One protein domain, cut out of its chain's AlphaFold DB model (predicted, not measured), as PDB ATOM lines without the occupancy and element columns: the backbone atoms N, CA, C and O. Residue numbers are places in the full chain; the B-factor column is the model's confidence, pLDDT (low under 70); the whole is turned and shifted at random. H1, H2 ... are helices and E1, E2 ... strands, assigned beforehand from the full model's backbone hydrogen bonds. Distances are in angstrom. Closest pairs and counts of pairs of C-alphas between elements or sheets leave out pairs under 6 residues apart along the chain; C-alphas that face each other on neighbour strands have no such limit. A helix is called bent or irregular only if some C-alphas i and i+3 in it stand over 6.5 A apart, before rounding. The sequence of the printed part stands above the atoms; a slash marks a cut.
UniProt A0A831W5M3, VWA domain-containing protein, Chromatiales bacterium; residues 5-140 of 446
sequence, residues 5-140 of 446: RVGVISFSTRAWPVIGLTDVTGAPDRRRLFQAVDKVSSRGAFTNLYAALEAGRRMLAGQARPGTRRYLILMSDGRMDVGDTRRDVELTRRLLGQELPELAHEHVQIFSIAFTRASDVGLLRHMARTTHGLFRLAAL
ATOM      1  N   ARG A   5      29.390  45.893  20.433       90.88
ATOM      2  CA  ARG A   5      29.481  47.228  19.844       90.88
ATOM      3  C   ARG A   5      29.324  47.160  18.342       90.88
ATOM      4  O   ARG A   5      29.861  46.257  17.705       90.88
ATOM      5  N   VAL A   6      28.600  48.122  17.790       92.88
ATOM      6  CA  VAL A   6      28.311  48.194  16.357       92.88
ATOM      7  C   VAL A   6      28.665  49.582  15.853       92.88
ATOM      8  O   VAL A   6      28.308  50.576  16.480       92.88
ATOM      9  N   GLY A   7      29.373  49.637  14.732       94.00
ATOM     10  CA  GLY A   7      29.608  50.852  13.960       94.00
ATOM     11  C   GLY A   7      29.032  50.688  12.559       94.00
ATOM     12  O   GLY A   7      28.808  49.566  12.103       94.00
ATOM     13  N   VAL A   8      28.774  51.804  11.885       95.38
ATOM     14  CA  VAL A   8      28.266  51.821  10.508       95.38
ATOM     15  C   VAL A   8      29.168  52.718   9.683       95.38
ATOM     16  O   VAL A   8      29.427  53.863  10.057       95.38
ATOM     17  N   ILE A   9      29.636  52.194   8.556       94.50
ATOM     18  CA  ILE A   9      30.462  52.901   7.580       94.50
ATOM     19  C   ILE A   9      29.689  52.915   6.267       94.50
ATOM     20  O   ILE A   9      29.158  51.888   5.849       94.50
ATOM     21  N   SER A  10      29.628  54.078   5.628       93.75
ATOM     22  CA  SER A  10      29.144  54.215   4.256       93.75
ATOM     23  C   SER A  10      30.345  54.436   3.345       93.75
ATOM     24  O   SER A  10      31.336  55.044   3.762       93.75
ATOM     25  N   PHE A  11      30.285  53.907   2.124       92.31
ATOM     26  CA  PHE A  11      31.371  54.049   1.169       92.31
ATOM     27  C   PHE A  11      30.871  54.192  -0.272       92.31
ATOM     28  O   PHE A  11      29.790  53.726  -0.625       92.31
ATOM     29  N   SER A  12      31.689  54.860  -1.080       90.81
ATOM     30  CA  SER A  12      31.601  54.964  -2.538       90.81
ATOM     31  C   SER A  12      33.026  55.080  -3.095       90.81
ATOM     32  O   SER A  12      33.797  54.140  -2.940       90.81
ATOM     33  N   THR A  13      33.456  56.235  -3.620       87.50
ATOM     34  CA  THR A  13      34.876  56.519  -3.929       87.50
ATOM     35  C   THR A  13      35.751  56.591  -2.676       87.50
ATOM     36  O   THR A  13      36.943  56.281  -2.719       87.50
ATOM     37  N   ARG A  14      35.156  57.010  -1.554       90.50
ATOM     38  CA  ARG A  14      35.758  57.110  -0.217       90.50
ATOM     39  C   ARG A  14      34.880  56.375   0.789       90.50
ATOM     40  O   ARG A  14      33.726  56.094   0.489       90.50
ATOM     41  N   ALA A  15      35.403  56.113   1.982       93.31
ATOM     42  CA  ALA A  15      34.646  55.542   3.091       93.31
ATOM     43  C   ALA A  15      34.636  56.502   4.285       93.31
ATOM     44  O   ALA A  15      35.650  57.138   4.577       93.31
ATOM     45  N   TRP A  16      33.501  56.610   4.973       92.44
ATOM     46  CA  TRP A  16      33.361  57.451   6.161       92.44
ATOM     47  C   TRP A  16      32.459  56.796   7.216       92.44
ATOM     48  O   TRP A  16      31.473  56.130   6.876       92.44
ATOM     49  N   PRO A  17      32.770  56.974   8.513       92.81
ATOM     50  CA  PRO A  17      31.920  56.481   9.585       92.81
ATOM     51  C   PRO A  17      30.612  57.281   9.622       92.81
ATOM     52  O   PRO A  17      30.618  58.500   9.759       92.81
ATOM     53  N   VAL A  18      29.479  56.587   9.535       94.19
ATOM     54  CA  VAL A  18      28.151  57.161   9.809       94.19
ATOM     55  C   VAL A  18      27.897  57.182  11.316       94.19
ATOM     56  O   VAL A  18      27.327  58.131  11.851       94.19
ATOM     57  N   ILE A  19      28.359  56.137  12.010       93.88
ATOM     58  CA  ILE A  19      28.427  56.067  13.469       93.88
ATOM     59  C   ILE A  19      29.616  55.188  13.880       93.88
ATOM     60  O   ILE A  19      29.862  54.145  13.271       93.88
ATOM     61  N   GLY A  20      30.368  55.619  14.896       92.25
ATOM     62  CA  GLY A  20      31.451  54.825  15.490       92.25
ATOM     63  C   GLY A  20      30.936  53.629  16.298       92.25
ATOM     64  O   GLY A  20      29.723  53.449  16.443       92.25
ATOM     65  N   LEU A  21      31.852  52.822  16.851       91.31
ATOM     66  CA  LEU A  21      31.489  51.649  17.650       91.31
ATOM     67  C   LEU A  21      30.670  52.063  18.879       91.31
ATOM     68  O   LEU A  21      31.194  52.612  19.843       91.31
ATOM     69  N   THR A  22      29.376  51.761  18.841       90.88
ATOM     70  CA  THR A  22      28.399  52.114  19.873       90.88
ATOM     71  C   THR A  22      27.976  50.860  20.629       90.88
ATOM     72  O   THR A  22      27.621  49.863  19.995       90.88
ATOM     73  N   ASP A  23      28.015  50.892  21.964       89.94
ATOM     74  CA  ASP A  23      27.536  49.796  22.816       89.94
ATOM     75  C   ASP A  23      26.040  49.546  22.617       89.94
ATOM     76  O   ASP A  23      25.237  50.472  22.564       89.94
ATOM     77  N   VAL A  24      25.655  48.274  22.518       87.75
ATOM     78  CA  VAL A  24      24.257  47.859  22.360       87.75
ATOM     79  C   VAL A  24      23.713  47.396  23.709       87.75
ATOM     80  O   VAL A  24      23.507  46.203  23.943       87.75
ATOM     81  N   THR A  25      23.495  48.345  24.621       84.06
ATOM     82  CA  THR A  25      23.012  48.055  25.983       84.06
ATOM     83  C   THR A  25      21.493  48.022  26.074       84.06
ATOM     84  O   THR A  25      20.927  47.213  26.808       84.06
ATOM     85  N   GLY A  26      20.803  48.839  25.274       81.75
ATOM     86  CA  GLY A  26      19.367  49.041  25.426       81.75
ATOM     87  C   GLY A  26      18.613  49.349  24.139       81.75
ATOM     88  O   GLY A  26      19.131  49.299  23.024       81.75
ATOM     89  N   ALA A  27      17.322  49.648  24.297       81.81
ATOM     90  CA  ALA A  27      16.488  50.128  23.197       81.81
ATOM     91  C   ALA A  27      16.960  51.476  22.604       81.81
ATOM     92  O   ALA A  27      16.876  51.604  21.381       81.81
ATOM     93  N   PRO A  28      17.465  52.455  23.389       87.62
ATOM     94  CA  PRO A  28      17.973  53.716  22.843       87.62
ATOM     95  C   PRO A  28      19.134  53.529  21.861       87.62
ATOM     96  O   PRO A  28      19.061  54.037  20.743       87.62
ATOM     97  N   ASP A  29      20.140  52.726  22.221       87.56
ATOM     98  CA  ASP A  29      21.305  52.466  21.363       87.56
ATOM     99  C   ASP A  29      20.900  51.798  20.051       87.56
ATOM    100  O   ASP A  29      21.336  52.197  18.972       87.56
ATOM    101  N   ARG A  30      19.990  50.815  20.131       85.25
ATOM    102  CA  ARG A  30      19.432  50.160  18.942       85.25
ATOM    103  C   ARG A  30      18.747  51.167  18.025       85.25
ATOM    104  O   ARG A  30      18.999  51.141  16.826       85.25
ATOM    105  N   ARG A  31      17.913  52.067  18.565       87.44
ATOM    106  CA  ARG A  31      17.263  53.116  17.758       87.44
ATOM    107  C   ARG A  31      18.291  54.020  17.082       87.44
ATOM    108  O   ARG A  31      18.142  54.295  15.898       87.44
ATOM    109  N   ARG A  32      19.338  54.433  17.804       90.81
ATOM    110  CA  ARG A  32      20.414  55.272  17.256       90.81
ATOM    111  C   ARG A  32      21.150  54.578  16.106       90.81
ATOM    112  O   ARG A  32      21.420  55.212  15.092       90.81
ATOM    113  N   LEU A  33      21.439  53.283  16.243       90.69
ATOM    114  CA  LEU A  33      22.053  52.482  15.182       90.69
ATOM    115  C   LEU A  33      21.146  52.364  13.953       90.69
ATOM    116  O   LEU A  33      21.622  52.574  12.843       90.69
ATOM    117  N   PHE A  34      19.847  52.102  14.129       88.62
ATOM    118  CA  PHE A  34      18.904  52.057  13.002       88.62
ATOM    119  C   PHE A  34      18.811  53.403  12.276       88.62
ATOM    120  O   PHE A  34      18.944  53.442  11.060       88.62
ATOM    121  N   GLN A  35      18.731  54.512  13.016       90.12
ATOM    122  CA  GLN A  35      18.766  55.855  12.427       90.12
ATOM    123  C   GLN A  35      20.075  56.151  11.678       90.12
ATOM    124  O   GLN A  35      20.080  56.948  10.745       90.12
ATOM    125  N   ALA A  36      21.201  55.560  12.091       91.62
ATOM    126  CA  ALA A  36      22.459  55.670  11.358       91.62
ATOM    127  C   ALA A  36      22.414  54.858  10.055       91.62
ATOM    128  O   ALA A  36      22.849  55.352   9.019       91.62
ATOM    129  N   VAL A  37      21.847  53.650  10.084       89.25
ATOM    130  CA  VAL A  37      21.651  52.819   8.886       89.25
ATOM    131  C   VAL A  37      20.733  53.512   7.873       89.25
ATOM    132  O   VAL A  37      21.060  53.518   6.691       89.25
ATOM    133  N   ASP A  38      19.670  54.186   8.319       88.12
ATOM    134  CA  ASP A  38      18.740  54.921   7.442       88.12
ATOM    135  C   ASP A  38      19.409  56.072   6.658       88.12
ATOM    136  O   ASP A  38      18.878  56.542   5.653       88.12
ATOM    137  N   LYS A  39      20.590  56.536   7.096       86.88
ATOM    138  CA  LYS A  39      21.382  57.567   6.401       86.88
ATOM    139  C   LYS A  39      22.289  56.998   5.310       86.88
ATOM    140  O   LYS A  39      22.865  57.767   4.540       86.88
ATOM    141  N   VAL A  40      22.467  55.679   5.253       84.38
ATOM    142  CA  VAL A  40      23.287  55.026   4.229       84.38
ATOM    143  C   VAL A  40      22.523  55.055   2.907       84.38
ATOM    144  O   VAL A  40      21.378  54.623   2.831       84.38
ATOM    145  N   SER A  41      23.155  55.564   1.848       75.56
ATOM    146  CA  SER A  41      22.548  55.636   0.514       75.56
ATOM    147  C   SER A  41      23.437  54.965  -0.531       75.56
ATOM    148  O   SER A  41      24.657  55.077  -0.457       75.56
ATOM    149  N   SER A  42      22.827  54.323  -1.529       67.81
ATOM    150  CA  SER A  42      23.507  53.696  -2.673       67.81
ATOM    151  C   SER A  42      23.708  54.653  -3.859       67.81
ATOM    152  O   SER A  42      23.852  54.224  -4.996       67.81
ATOM    153  N   ARG A  43      23.689  55.974  -3.628       67.12
ATOM    154  CA  ARG A  43      23.717  56.986  -4.706       67.12
ATOM    155  C   ARG A  43      25.108  57.243  -5.297       67.12
ATOM    156  O   ARG A  43      25.242  58.080  -6.184       67.12
ATOM    157  N   GLY A  44      26.150  56.590  -4.785       68.75
ATOM    158  CA  GLY A  44      27.501  56.721  -5.322       68.75
ATOM    159  C   GLY A  44      27.646  55.954  -6.635       68.75
ATOM    160  O   GLY A  44      27.292  54.785  -6.693       68.75
ATOM    161  N   ALA A  45      28.202  56.589  -7.669       77.31
ATOM    162  CA  ALA A  45      28.458  55.940  -8.960       77.31
ATOM    163  C   ALA A  45      29.636  54.943  -8.932       77.31
ATOM    164  O   ALA A  45      29.800  54.161  -9.859       77.31
ATOM    165  N   PHE A  46      30.447  54.982  -7.874       88.56
ATOM    166  CA  PHE A  46      31.732  54.299  -7.767       88.56
ATOM    167  C   PHE A  46      31.815  53.474  -6.484       88.56
ATOM    168  O   PHE A  46      31.198  53.811  -5.471       88.56
ATOM    169  N   THR A  47      32.635  52.431  -6.519       91.12
ATOM    170  CA  THR A  47      32.783  51.405  -5.490       91.12
ATOM    171  C   THR A  47      34.266  51.190  -5.168       91.12
ATOM    172  O   THR A  47      34.990  50.504  -5.885       91.12
ATOM    173  N   ASN A  48      34.728  51.749  -4.048       94.31
ATOM    174  CA  ASN A  48      36.084  51.575  -3.528       94.31
ATOM    175  C   ASN A  48      36.096  50.589  -2.350       94.31
ATOM    176  O   ASN A  48      35.977  50.976  -1.183       94.31
ATOM    177  N   LEU A  49      36.259  49.300  -2.655       94.88
ATOM    178  CA  LEU A  49      36.268  48.240  -1.638       94.88
ATOM    179  C   LEU A  49      37.489  48.321  -0.708       94.88
ATOM    180  O   LEU A  49      37.392  47.931   0.455       94.88
ATOM    181  N   TYR A  50      38.617  48.850  -1.196       96.19
ATOM    182  CA  TYR A  50      39.825  49.040  -0.389       96.19
ATOM    183  C   TYR A  50      39.569  50.055   0.725       96.19
ATOM    184  O   TYR A  50      39.756  49.739   1.897       96.19
ATOM    185  N   ALA A  51      39.051  51.238   0.378       95.94
ATOM    186  CA  ALA A  51      38.746  52.278   1.359       95.94
ATOM    187  C   ALA A  51      37.711  51.816   2.397       95.94
ATOM    188  O   ALA A  51      37.823  52.160   3.572       95.94
ATOM    189  N   ALA A  52      36.715  51.026   1.980       95.25
ATOM    190  CA  ALA A  52      35.701  50.480   2.879       95.25
ATOM    191  C   ALA A  52      36.308  49.559   3.949       95.25
ATOM    192  O   ALA A  52      36.031  49.728   5.140       95.25
ATOM    193  N   LEU A  53      37.148  48.607   3.531       96.75
ATOM    194  CA  LEU A  53      37.785  47.655   4.440       96.75
ATOM    195  C   LEU A  53      38.839  48.320   5.323       96.75
ATOM    196  O   LEU A  53      38.845  48.072   6.526       96.75
ATOM    197  N   GLU A  54      39.620  49.245   4.771       96.56
ATOM    198  CA  GLU A  54      40.594  50.028   5.528       96.56
ATOM    199  C   GLU A  54      39.915  50.885   6.613       96.56
ATOM    200  O   GLU A  54      40.346  50.906   7.768       96.56
ATOM    201  N   ALA A  55      38.807  51.563   6.286       95.94
ATOM    202  CA  ALA A  55      38.027  52.317   7.269       95.94
ATOM    203  C   ALA A  55      37.431  51.399   8.349       95.94
ATOM    204  O   ALA A  55      37.432  51.751   9.532       95.94
ATOM    205  N   GLY A  56      36.956  50.213   7.955       95.81
ATOM    206  CA  GLY A  56      36.471  49.179   8.869       95.81
ATOM    207  C   GLY A  56      37.551  48.705   9.836       95.81
ATOM    208  O   GLY A  56      37.332  48.697  11.049       95.81
ATOM    209  N   ARG A  57      38.738  48.377   9.317       95.38
ATOM    210  CA  ARG A  57      39.890  47.972  10.124       95.38
ATOM    211  C   ARG A  57      40.304  49.068  11.093       95.38
ATOM    212  O   ARG A  57      40.418  48.798  12.281       95.38
ATOM    213  N   ARG A  58      40.435  50.316  10.627       94.19
ATOM    214  CA  ARG A  58      40.783  51.467  11.479       94.19
ATOM    215  C   ARG A  58      39.767  51.692  12.601       94.19
ATOM    216  O   ARG A  58      40.162  51.919  13.743       94.19
ATOM    217  N   MET A  59      38.470  51.590  12.301       93.62
ATOM    218  CA  MET A  59      37.412  51.694  13.311       93.62
ATOM    219  C   MET A  59      37.531  50.591  14.371       93.62
ATOM    220  O   MET A  59      37.376  50.863  15.561       93.62
ATOM    221  N   LEU A  60      37.825  49.356  13.954       92.50
ATOM    222  CA  LEU A  60      38.027  48.238  14.873       92.50
ATOM    223  C   LEU A  60      39.318  48.403  15.686       92.50
ATOM    224  O   LEU A  60      39.275  48.251  16.901       92.50
ATOM    225  N   ALA A  61      40.440  48.763  15.069       86.62
ATOM    226  CA  ALA A  61      41.726  48.912  15.746       86.62
ATOM    227  C   ALA A  61      41.704  50.020  16.812       86.62
ATOM    228  O   ALA A  61      42.142  49.800  17.938       86.62
ATOM    229  N   GLY A  62      41.138  51.188  16.489       74.31
ATOM    230  CA  GLY A  62      41.139  52.343  17.394       74.31
ATOM    231  C   GLY A  62      40.162  52.239  18.566       74.31
ATOM    232  O   GLY A  62      40.229  53.047  19.488       74.31
ATOM    233  N   GLN A  63      39.217  51.293  18.525       70.12
ATOM    234  CA  GLN A  63      38.119  51.245  19.491       70.12
ATOM    235  C   GLN A  63      37.818  49.836  20.023       70.12
ATOM    236  O   GLN A  63      36.985  49.734  20.916       70.12
ATOM    237  N   ALA A  64      38.432  48.741  19.550       69.69
ATOM    238  CA  ALA A  64      38.118  47.369  19.989       69.69
ATOM    239  C   ALA A  64      38.545  47.059  21.438       69.69
ATOM    240  O   ALA A  64      39.533  47.571  21.948       69.69
ATOM    241  N   ARG A  65      37.796  46.164  22.100       78.88
ATOM    242  CA  ARG A  65      38.127  45.645  23.437       78.88
ATOM    243  C   ARG A  65      39.004  44.390  23.281       78.88
ATOM    244  O   ARG A  65      38.734  43.597  22.368       78.88
ATOM    245  N   PRO A  66      40.017  44.165  24.136       76.69
ATOM    246  CA  PRO A  66      40.761  42.905  24.157       76.69
ATOM    247  C   PRO A  66      39.834  41.695  24.339       76.69
ATOM    248  O   PRO A  66      38.777  41.808  24.957       76.69
ATOM    249  N   GLY A  67      40.199  40.547  23.763       81.88
ATOM    250  CA  GLY A  67      39.419  39.305  23.878       81.88
ATOM    251  C   GLY A  67      38.076  39.291  23.132       81.88
ATOM    252  O   GLY A  67      37.335  38.316  23.234       81.88
ATOM    253  N   THR A  68      37.743  40.338  22.367       86.12
ATOM    254  CA  THR A  68      36.504  40.378  21.576       86.12
ATOM    255  C   THR A  68      36.725  39.903  20.148       86.12
ATOM    256  O   THR A  68      37.740  40.208  19.522       86.12
ATOM    257  N   ARG A  69      35.744  39.171  19.611       88.75
ATOM    258  CA  ARG A  69      35.728  38.797  18.193       88.75
ATOM    259  C   ARG A  69      35.365  40.006  17.341       88.75
ATOM    260  O   ARG A  69      34.472  40.773  17.702       88.75
ATOM    261  N   ARG A  70      36.045  40.150  16.207       92.19
ATOM    262  CA  ARG A  70      35.927  41.308  15.321       92.19
ATOM    263  C   ARG A  70      35.381  40.868  13.975       92.19
ATOM    264  O   ARG A  70      35.876  39.916  13.375       92.19
ATOM    265  N   TYR A  71      34.364  41.582  13.513       93.06
ATOM    266  CA  TYR A  71      33.645  41.257  12.291       93.06
ATOM    267  C   TYR A  71      33.500  42.504  11.432       93.06
ATOM    268  O   TYR A  71      33.130  43.562  11.941       93.06
ATOM    269  N   LEU A  72      33.725  42.356  10.130       95.62
ATOM    270  CA  LEU A  72      33.316  43.328   9.123       95.62
ATOM    271  C   LEU A  72      32.219  42.705   8.268       95.62
ATOM    272  O   LEU A  72      32.454  41.713   7.587       95.62
ATOM    273  N   ILE A  73      31.018  43.281   8.309       94.88
ATOM    274  CA  ILE A  73      29.919  42.886   7.424       94.88
ATOM    275  C   ILE A  73      29.953  43.829   6.221       94.88
ATOM    276  O   ILE A  73      29.527  44.977   6.316       94.88
ATOM    277  N   LEU A  74      30.509  43.352   5.109       94.25
ATOM    278  CA  LEU A  74      30.623  44.098   3.860       94.25
ATOM    279  C   LEU A  74      29.424  43.783   2.967       94.25
ATOM    280  O   LEU A  74      29.237  42.645   2.548       94.25
ATOM    281  N   MET A  75      28.635  44.799   2.642       91.44
ATOM    282  CA  MET A  75      27.481  44.690   1.751       91.44
ATOM    283  C   MET A  75      27.790  45.500   0.492       91.44
ATOM    284  O   MET A  75      28.040  46.698   0.595       91.44
ATOM    285  N   SER A  76      27.839  44.844  -0.670       88.06
ATOM    286  CA  SER A  76      28.235  45.478  -1.935       88.06
ATOM    287  C   SER A  76      27.449  44.914  -3.114       88.06
ATOM    288  O   SER A  76      27.251  43.705  -3.229       88.06
ATOM    289  N   ASP A  77      27.029  45.789  -4.018       81.31
ATOM    290  CA  ASP A  77      26.374  45.465  -5.289       81.31
ATOM    291  C   ASP A  77      27.308  45.642  -6.502       81.31
ATOM    292  O   ASP A  77      27.076  45.018  -7.540       81.31
ATOM    293  N   GLY A  78      28.395  46.403  -6.353       81.00
ATOM    294  CA  GLY A  78      29.364  46.707  -7.406       81.00
ATOM    295  C   GLY A  78      30.637  45.852  -7.425       81.00
ATOM    296  O   GLY A  78      30.853  44.951  -6.607       81.00
ATOM    297  N   ARG A  79      31.490  46.156  -8.406       88.69
ATOM    298  CA  ARG A  79      32.893  45.716  -8.513       88.69
ATOM    299  C   ARG A  79      33.800  46.857  -8.057       88.69
ATOM    300  O   ARG A  79      33.312  47.969  -7.935       88.69
ATOM    301  N   MET A  80      35.091  46.606  -7.826       91.31
ATOM    302  CA  MET A  80      36.040  47.716  -7.664       91.31
ATOM    303  C   MET A  80      35.968  48.614  -8.906       91.31
ATOM    304  O   MET A  80      36.267  48.144 -10.001       91.31
ATOM    305  N   ASP A  81      35.533  49.853  -8.712       92.12
ATOM    306  CA  ASP A  81      35.398  50.866  -9.757       92.12
ATOM    307  C   ASP A  81      35.472  52.244  -9.102       92.12
ATOM    308  O   ASP A  81      34.518  52.699  -8.470       92.12
ATOM    309  N   VAL A  82      36.618  52.901  -9.207       91.94
ATOM    310  CA  VAL A  82      36.825  54.274  -8.741       91.94
ATOM    311  C   VAL A  82      36.841  55.282  -9.893       91.94
ATOM    312  O   VAL A  82      37.265  56.420  -9.692       91.94
ATOM    313  N   GLY A  83      36.377  54.877 -11.080       91.12
ATOM    314  CA  GLY A  83      36.341  55.697 -12.290       91.12
ATOM    315  C   GLY A  83      37.655  55.750 -13.072       91.12
ATOM    316  O   GLY A  83      37.740  56.488 -14.050       91.12
ATOM    317  N   ASP A  84      38.668  54.977 -12.665       93.19
ATOM    318  CA  ASP A  84      39.955  54.861 -13.355       93.19
ATOM    319  C   ASP A  84      40.466  53.414 -13.298       93.19
ATOM    320  O   ASP A  84      40.815  52.899 -12.234       93.19
ATOM    321  N   THR A  85      40.580  52.772 -14.463       93.88
ATOM    322  CA  THR A  85      40.957  51.353 -14.567       93.88
ATOM    323  C   THR A  85      42.343  51.052 -13.989       93.88
ATOM    324  O   THR A  85      42.564  49.971 -13.440       93.88
ATOM    325  N   ARG A  86      43.311  51.976 -14.096       95.56
ATOM    326  CA  ARG A  86      44.652  51.756 -13.528       95.56
ATOM    327  C   ARG A  86      44.579  51.781 -12.008       95.56
ATOM    328  O   ARG A  86      45.194  50.935 -11.352       95.56
ATOM    329  N   ARG A  87      43.797  52.708 -11.456       95.62
ATOM    330  CA  ARG A  87      43.570  52.826 -10.020       95.62
ATOM    331  C   ARG A  87      42.774  51.646  -9.469       95.62
ATOM    332  O   ARG A  87      43.122  51.161  -8.396       95.62
ATOM    333  N   ASP A  88      41.798  51.125 -10.210       94.00
ATOM    334  CA  ASP A  88      41.056  49.914  -9.840       94.00
ATOM    335  C   ASP A  88      41.992  48.719  -9.653       94.00
ATOM    336  O   ASP A  88      41.940  48.021  -8.636       94.00
ATOM    337  N   VAL A  89      42.896  48.505 -10.617       95.69
ATOM    338  CA  VAL A  89      43.887  47.421 -10.571       95.69
ATOM    339  C   VAL A  89      44.859  47.614  -9.408       95.69
ATOM    340  O   VAL A  89      45.160  46.658  -8.692       95.69
ATOM    341  N   GLU A  90      45.345  48.836  -9.190       97.19
ATOM    342  CA  GLU A  90      46.245  49.153  -8.079       97.19
ATOM    343  C   GLU A  90      45.580  48.909  -6.717       97.19
ATOM    344  O   GLU A  90      46.142  48.207  -5.873       97.19
ATOM    345  N   LEU A  91      44.374  49.444  -6.507       96.56
ATOM    346  CA  LEU A  91      43.624  49.291  -5.261       96.56
ATOM    347  C   LEU A  91      43.236  47.835  -5.019       96.56
ATOM    348  O   LEU A  91      43.334  47.363  -3.889       96.56
ATOM    349  N   THR A  92      42.871  47.093  -6.066       95.69
ATOM    350  CA  THR A  92      42.605  45.652  -5.959       95.69
ATOM    351  C   THR A  92      43.867  44.891  -5.557       95.69
ATOM    352  O   THR A  92      43.813  44.035  -4.676       95.69
ATOM    353  N   ARG A  93      45.032  45.229  -6.125       96.69
ATOM    354  CA  ARG A  93      46.310  44.613  -5.738       96.69
ATOM    355  C   ARG A  93      46.660  44.904  -4.279       96.69
ATOM    356  O   ARG A  93      47.051  43.985  -3.567       96.69
ATOM    357  N   ARG A  94      46.503  46.150  -3.824       97.50
ATOM    358  CA  ARG A  94      46.738  46.535  -2.420       97.50
ATOM    359  C   ARG A  94      45.757  45.860  -1.472       97.50
ATOM    360  O   ARG A  94      46.153  45.390  -0.412       97.50
ATOM    361  N   LEU A  95      44.494  45.757  -1.872       96.62
ATOM    362  CA  LEU A  95      43.478  45.051  -1.108       96.62
ATOM    363  C   LEU A  95      43.870  43.587  -0.888       96.62
ATOM    364  O   LEU A  95      43.872  43.116   0.245       96.62
ATOM    365  N   LEU A  96      44.247  42.889  -1.960       96.31
ATOM    366  CA  LEU A  96      44.631  41.480  -1.908       96.31
ATOM    367  C   LEU A  96      45.968  41.247  -1.192       96.31
ATOM    368  O   LEU A  96      46.095  40.287  -0.439       96.31
ATOM    369  N   GLY A  97      46.966  42.095  -1.446       96.44
ATOM    370  CA  GLY A  97      48.341  41.890  -0.987       96.44
ATOM    371  C   GLY A  97      48.690  42.520   0.361       96.44
ATOM    372  O   GLY A  97      49.720  42.163   0.921       96.44
ATOM    373  N   GLN A  98      47.881  43.454   0.869       96.06
ATOM    374  CA  GLN A  98      48.165  44.182   2.115       96.06
ATOM    375  C   GLN A  98      46.970  44.140   3.070       96.06
ATOM    376  O   GLN A  98      47.064  43.560   4.147       96.06
ATOM    377  N   GLU A  99      45.818  44.674   2.653       97.38
ATOM    378  CA  GLU A  99      44.688  44.880   3.572       97.38
ATOM    379  C   GLU A  99      44.073  43.562   4.072       97.38
ATOM    380  O   GLU A  99      43.811  43.412   5.263       97.38
ATOM    381  N   LEU A 100      43.855  42.581   3.185       96.88
ATOM    382  CA  LEU A 100      43.314  41.278   3.591       96.88
ATOM    383  C   LEU A 100      44.270  40.487   4.504       96.88
ATOM    384  O   LEU A 100      43.788  39.965   5.513       96.88
ATOM    385  N   PRO A 101      45.586  40.391   4.213       96.44
ATOM    386  CA  PRO A 101      46.551  39.820   5.151       96.44
ATOM    387  C   PRO A 101      46.561  40.503   6.523       96.44
ATOM    388  O   PRO A 101      46.573  39.806   7.536       96.44
ATOM    389  N   GLU A 102      46.508  41.838   6.577       96.19
ATOM    390  CA  GLU A 102      46.455  42.586   7.842       96.19
ATOM    391  C   GLU A 102      45.179  42.267   8.632       96.19
ATOM    392  O   GLU A 102      45.254  41.933   9.815       96.19
ATOM    393  N   LEU A 103      44.012  42.271   7.979       96.44
ATOM    394  CA  LEU A 103      42.740  41.885   8.603       96.44
ATOM    395  C   LEU A 103      42.774  40.452   9.152       96.44
ATOM    396  O   LEU A 103      42.314  40.211  10.269       96.44
ATOM    397  N   ALA A 104      43.339  39.508   8.395       93.75
ATOM    398  CA  ALA A 104      43.488  38.125   8.834       93.75
ATOM    399  C   ALA A 104      44.428  38.011  10.047       93.75
ATOM    400  O   ALA A 104      44.082  37.350  11.027       93.75
ATOM    401  N   HIS A 105      45.571  38.704  10.024       93.31
ATOM    402  CA  HIS A 105      46.521  38.758  11.139       93.31
ATOM    403  C   HIS A 105      45.899  39.377  12.404       93.31
ATOM    404  O   HIS A 105      46.085  38.884  13.517       93.31
ATOM    405  N   GLU A 106      45.075  40.413  12.247       92.88
ATOM    406  CA  GLU A 106      44.315  41.041  13.335       92.88
ATOM    407  C   GLU A 106      43.078  40.230  13.781       92.88
ATOM    408  O   GLU A 106      42.316  40.688  14.640       92.88
ATOM    409  N   HIS A 107      42.883  39.026  13.225       91.81
ATOM    410  CA  HIS A 107      41.760  38.123  13.496       91.81
ATOM    411  C   HIS A 107      40.386  38.772  13.235       91.81
ATOM    412  O   HIS A 107      39.401  38.498  13.931       91.81
ATOM    413  N   VAL A 108      40.311  39.648  12.230       94.12
ATOM    414  CA  VAL A 108      39.075  40.280  11.767       94.12
ATOM    415  C   VAL A 108      38.467  39.429  10.659       94.12
ATOM    416  O   VAL A 108      39.054  39.284   9.592       94.12
ATOM    417  N   GLN A 109      37.267  38.898  10.888       92.88
ATOM    418  CA  GLN A 109      36.559  38.090   9.892       92.88
ATOM    419  C   GLN A 109      35.680  38.965   8.991       92.88
ATOM    420  O   GLN A 109      34.889  39.774   9.487       92.88
ATOM    421  N   ILE A 110      35.765  38.772   7.671       94.88
ATOM    422  CA  ILE A 110      34.917  39.478   6.702       94.88
ATOM    423  C   ILE A 110      33.725  38.610   6.309       94.88
ATOM    424  O   ILE A 110      33.851  37.540   5.712       94.88
ATOM    425  N   PHE A 111      32.538  39.130   6.578       93.50
ATOM    426  CA  PHE A 111      31.280  38.611   6.082       93.50
ATOM    427  C   PHE A 111      30.817  39.439   4.891       93.50
ATOM    428  O   PHE A 111      30.327  40.551   5.062       93.50
ATOM    429  N   SER A 112      30.991  38.914   3.683       92.94
ATOM    430  CA  SER A 112      30.669  39.624   2.449       92.94
ATOM    431  C   SER A 112      29.317  39.184   1.881       92.94
ATOM    432  O   SER A 112      29.048  37.993   1.702       92.94
ATOM    433  N   ILE A 113      28.455  40.155   1.583       91.94
ATOM    434  CA  ILE A 113      27.127  39.956   1.002       91.94
ATOM    435  C   ILE A 113      27.086  40.664  -0.351       91.94
ATOM    436  O   ILE A 113      27.200  41.888  -0.420       91.94
ATOM    437  N   ALA A 114      26.916  39.884  -1.417       90.75
ATOM    438  CA  ALA A 114      26.654  40.395  -2.759       90.75
ATOM    439  C   ALA A 114      25.145  40.471  -3.008       90.75
ATOM    440  O   ALA A 114      24.448  39.476  -2.803       90.75
ATOM    441  N   PHE A 115      24.647  41.609  -3.494       84.25
ATOM    442  CA  PHE A 115      23.224  41.777  -3.827       84.25
ATOM    443  C   PHE A 115      22.873  41.424  -5.267       84.25
ATOM    444  O   PHE A 115      21.708  41.233  -5.597       84.25
ATOM    445  N   THR A 116      23.865  41.333  -6.151       83.81
ATOM    446  CA  THR A 116      23.627  40.999  -7.553       83.81
ATOM    447  C   THR A 116      24.669  40.005  -8.043       83.81
ATOM    448  O   THR A 116      25.753  39.858  -7.479       83.81
ATOM    449  N   ARG A 117      24.356  39.308  -9.137       84.81
ATOM    450  CA  ARG A 117      25.348  38.474  -9.837       84.81
ATOM    451  C   ARG A 117      26.366  39.303 -10.628       84.81
ATOM    452  O   ARG A 117      27.355  38.742 -11.084       84.81
ATOM    453  N   ALA A 118      26.119  40.602 -10.810       84.25
ATOM    454  CA  ALA A 118      27.028  41.510 -11.504       84.25
ATOM    455  C   ALA A 118      28.196  41.962 -10.610       84.25
ATOM    456  O   ALA A 118      29.263  42.297 -11.136       84.25
ATOM    457  N   SER A 119      28.021  41.911  -9.284       87.38
ATOM    458  CA  SER A 119      29.070  42.168  -8.293       87.38
ATOM    459  C   SER A 119      30.287  41.262  -8.498       87.38
ATOM    460  O   SER A 119      30.194  40.189  -9.105       87.38
ATOM    461  N   ASP A 120      31.437  41.651  -7.948       90.38
ATOM    462  CA  ASP A 120      32.643  40.817  -7.996       90.38
ATOM    463  C   ASP A 120      32.561  39.662  -6.982       90.38
ATOM    464  O   ASP A 120      33.167  39.662  -5.909       90.38
ATOM    465  N   VAL A 121      31.757  38.653  -7.322       91.44
ATOM    466  CA  VAL A 121      31.542  37.448  -6.509       91.44
ATOM    467  C   VAL A 121      32.858  36.713  -6.234       91.44
ATOM    468  O   VAL A 121      33.011  36.113  -5.169       91.44
ATOM    469  N   GLY A 122      33.799  36.736  -7.182       91.62
ATOM    470  CA  GLY A 122      35.106  36.104  -7.027       91.62
ATOM    471  C   GLY A 122      35.915  36.779  -5.927       91.62
ATOM    472  O   GLY A 122      36.331  36.115  -4.974       91.62
ATOM    473  N   LEU A 123      36.060  38.100  -6.024       93.25
ATOM    474  CA  LEU A 123      36.787  38.907  -5.057       93.25
ATOM    475  C   LEU A 123      36.124  38.877  -3.674       93.25
ATOM    476  O   LEU A 123      36.796  38.573  -2.694       93.25
ATOM    477  N   LEU A 124      34.807  39.093  -3.575       94.12
ATOM    478  CA  LEU A 124      34.085  39.072  -2.293       94.12
ATOM    479  C   LEU A 124      34.190  37.714  -1.587       94.12
ATOM    480  O   LEU A 124      34.351  37.657  -0.365       94.12
ATOM    481  N   ARG A 125      34.134  36.613  -2.349       91.75
ATOM    482  CA  ARG A 125      34.365  35.267  -1.814       91.75
ATOM    483  C   ARG A 125      35.806  35.085  -1.356       91.75
ATOM    484  O   ARG A 125      36.026  34.462  -0.321       91.75
ATOM    485  N   HIS A 126      36.773  35.608  -2.105       92.44
ATOM    486  CA  HIS A 126      38.178  35.558  -1.717       92.44
ATOM    487  C   HIS A 126      38.418  36.306  -0.396       92.44
ATOM    488  O   HIS A 126      38.990  35.717   0.512       92.44
ATOM    489  N   MET A 127      37.879  37.521  -0.228       94.25
ATOM    490  CA  MET A 127      37.974  38.283   1.030       94.25
ATOM    491  C   MET A 127      37.479  37.483   2.239       94.25
ATOM    492  O   MET A 127      38.169  37.381   3.254       94.25
ATOM    493  N   ALA A 128      36.287  36.890   2.120       91.44
ATOM    494  CA  ALA A 128      35.697  36.089   3.185       91.44
ATOM    495  C   ALA A 128      36.547  34.854   3.511       91.44
ATOM    496  O   ALA A 128      36.777  34.568   4.680       91.44
ATOM    497  N   ARG A 129      37.052  34.138   2.498       88.31
ATOM    498  CA  ARG A 129      37.891  32.945   2.711       88.31
ATOM    499  C   ARG A 129      39.222  33.293   3.370       88.31
ATOM    500  O   ARG A 129      39.580  32.660   4.355       88.31
ATOM    501  N   THR A 130      39.910  34.321   2.875       90.75
ATOM    502  CA  THR A 130      41.213  34.764   3.400       90.75
ATOM    503  C   THR A 130      41.132  35.182   4.868       90.75
ATOM    504  O   THR A 130      42.079  34.983   5.618       90.75
ATOM    505  N   THR A 131      39.986  35.708   5.302       91.88
ATOM    506  CA  THR A 131      39.763  36.168   6.682       91.88
ATOM    507  C   THR A 131      38.937  35.193   7.528       91.88
ATOM    508  O   THR A 131      38.465  35.556   8.602       91.88
ATOM    509  N   HIS A 132      38.727  33.955   7.064       87.25
ATOM    510  CA  HIS A 132      37.910  32.932   7.740       87.25
ATOM    511  C   HIS A 132      36.453  33.349   8.050       87.25
ATOM    512  O   HIS A 132      35.806  32.804   8.953       87.25
ATOM    513  N   GLY A 133      35.919  34.312   7.302       89.06
ATOM    514  CA  GLY A 133      34.528  34.740   7.359       89.06
ATOM    515  C   GLY A 133      33.602  33.907   6.464       89.06
ATOM    516  O   GLY A 133      33.752  32.694   6.328       89.06
ATOM    517  N   LEU A 134      32.589  34.549   5.879       86.81
ATOM    518  CA  LEU A 134      31.564  33.895   5.053       86.81
ATOM    519  C   LEU A 134      31.108  34.818   3.922       86.81
ATOM    520  O   LEU A 134      30.797  35.981   4.155       86.81
ATOM    521  N   PHE A 135      31.005  34.266   2.714       89.44
ATOM    522  CA  PHE A 135      30.401  34.939   1.567       89.44
ATOM    523  C   PHE A 135      28.970  34.452   1.331       89.44
ATOM    524  O   PHE A 135      28.706  33.246   1.359       89.44
ATOM    525  N   ARG A 136      28.056  35.376   1.023       88.56
ATOM    526  CA  ARG A 136      26.686  35.074   0.591       88.56
ATOM    527  C   ARG A 136      26.285  35.927  -0.609       88.56
ATOM    528  O   ARG A 136      26.526  37.126  -0.643       88.56
ATOM    529  N   LEU A 137      25.624  35.294  -1.573       88.44
ATOM    530  CA  LEU A 137      24.898  35.983  -2.637       88.44
ATOM    531  C   LEU A 137      23.426  36.053  -2.226       88.44
ATOM    532  O   LEU A 137      22.790  35.012  -2.075       88.44
ATOM    533  N   ALA A 138      22.912  37.262  -2.045       87.31
ATOM    534  CA  ALA A 138      21.511  37.553  -1.782       87.31
ATOM    535  C   ALA A 138      20.929  38.287  -2.996       87.31
ATOM    536  O   ALA A 138      20.700  39.490  -2.959       87.31
ATOM    537  N   ALA A 139      20.776  37.552  -4.103       82.56
ATOM    538  CA  ALA A 139      20.350  38.123  -5.382       82.56
ATOM    539  C   ALA A 139      18.848  38.440  -5.427       82.56
ATOM    540  O   ALA A 139      18.393  39.131  -6.334       82.56
ATOM    541  N   LEU A 140      18.080  37.875  -4.495       82.06
ATOM    542  CA  LEU A 140      16.636  38.024  -4.397       82.06
ATOM    543  C   LEU A 140      16.259  38.377  -2.956       82.06
ATOM    544  O   LEU A 140      16.886  37.898  -2.012       82.06
TER     545      LEU A 140
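AT A GLANCE: This is residues 5 to 140 of the 446 residues of the protein "VWA domain-containing protein" of Chromatiales bacterium (UniProt A0A831W5M3). A small parallel sheet, E3 E4 E5, is covered on one face by H4, and an antiparallel hairpin, E1 and E2, sits beyond its E3 edge. H2 packs on both sheet and hairpin, H3 packs on H2 and H4, and H1 packs on the hairpin's other side. The 136 printed residues run E1 E2 H1 H2 E3 H3 E4 H4 E5, mixed in class and compact, with a radius of gyration of the C-alphas of 14.7 A and spans of 45 by 33 by 26 A.

HOW THE PARTS SIT: Start at E3, residues 70 to 76, parallel to E4, 108 to 114, with N 74 and O 111 2.8 A apart. E4 is parallel to E5, 134 to 137, with N 136 and O 112 2.9 A apart. H2, 49 to 63, H3, 85 to 105, and H4, 121 to 130, form two layers with this sheet, helices on one face. E3, H3, E4 and E4, H4, E5 are strand-helix-strand units, parallel neighbours joined through a helix, with right-handed crossovers. H3 touches H2 at Leu 95 and Tyr 50, C-alphas 5.5 A apart, and, with residues 96 to 104 alone, H4 at Leu 100 and Met 127, 6.6 A. In the hairpin E1, 5 to 11, and E2, 15 to 23, N 8 and O 19 are 2.9 A apart. The closest C-alphas of E2 and H1, 27 to 37, are Val 18 and Ala 36, 6.1 A. Every O i to N i+4 pair is within hydrogen-bond range in H1 and H4, 10 of 11 in H2 and 15 of 17 in H3.

IN THESE COORDINATES: Find C-alpha 5 at (29.481, 47.228, 19.844), where E1 begins; E2, 21.7 A long, bends by 53 degrees at residue 18. H3 runs 29.2 A from C-alpha 85 at (40.957, 51.353, -14.567), with a kink of 31 degrees near residue 94, and is only just irregular, C-alphas 97 and 100 being 6.8 A apart. E5 ends at C-alpha 137, (24.898, 35.983, -2.637).

THE WHOLE: The C-alphas farthest apart, of Gly 26 and Arg 86, are 46.5 A apart. The printed part has no cut; its long link is H1 to H2, 11 residues. Look for pLDDT under 70 at residues 42 to 44 and 64.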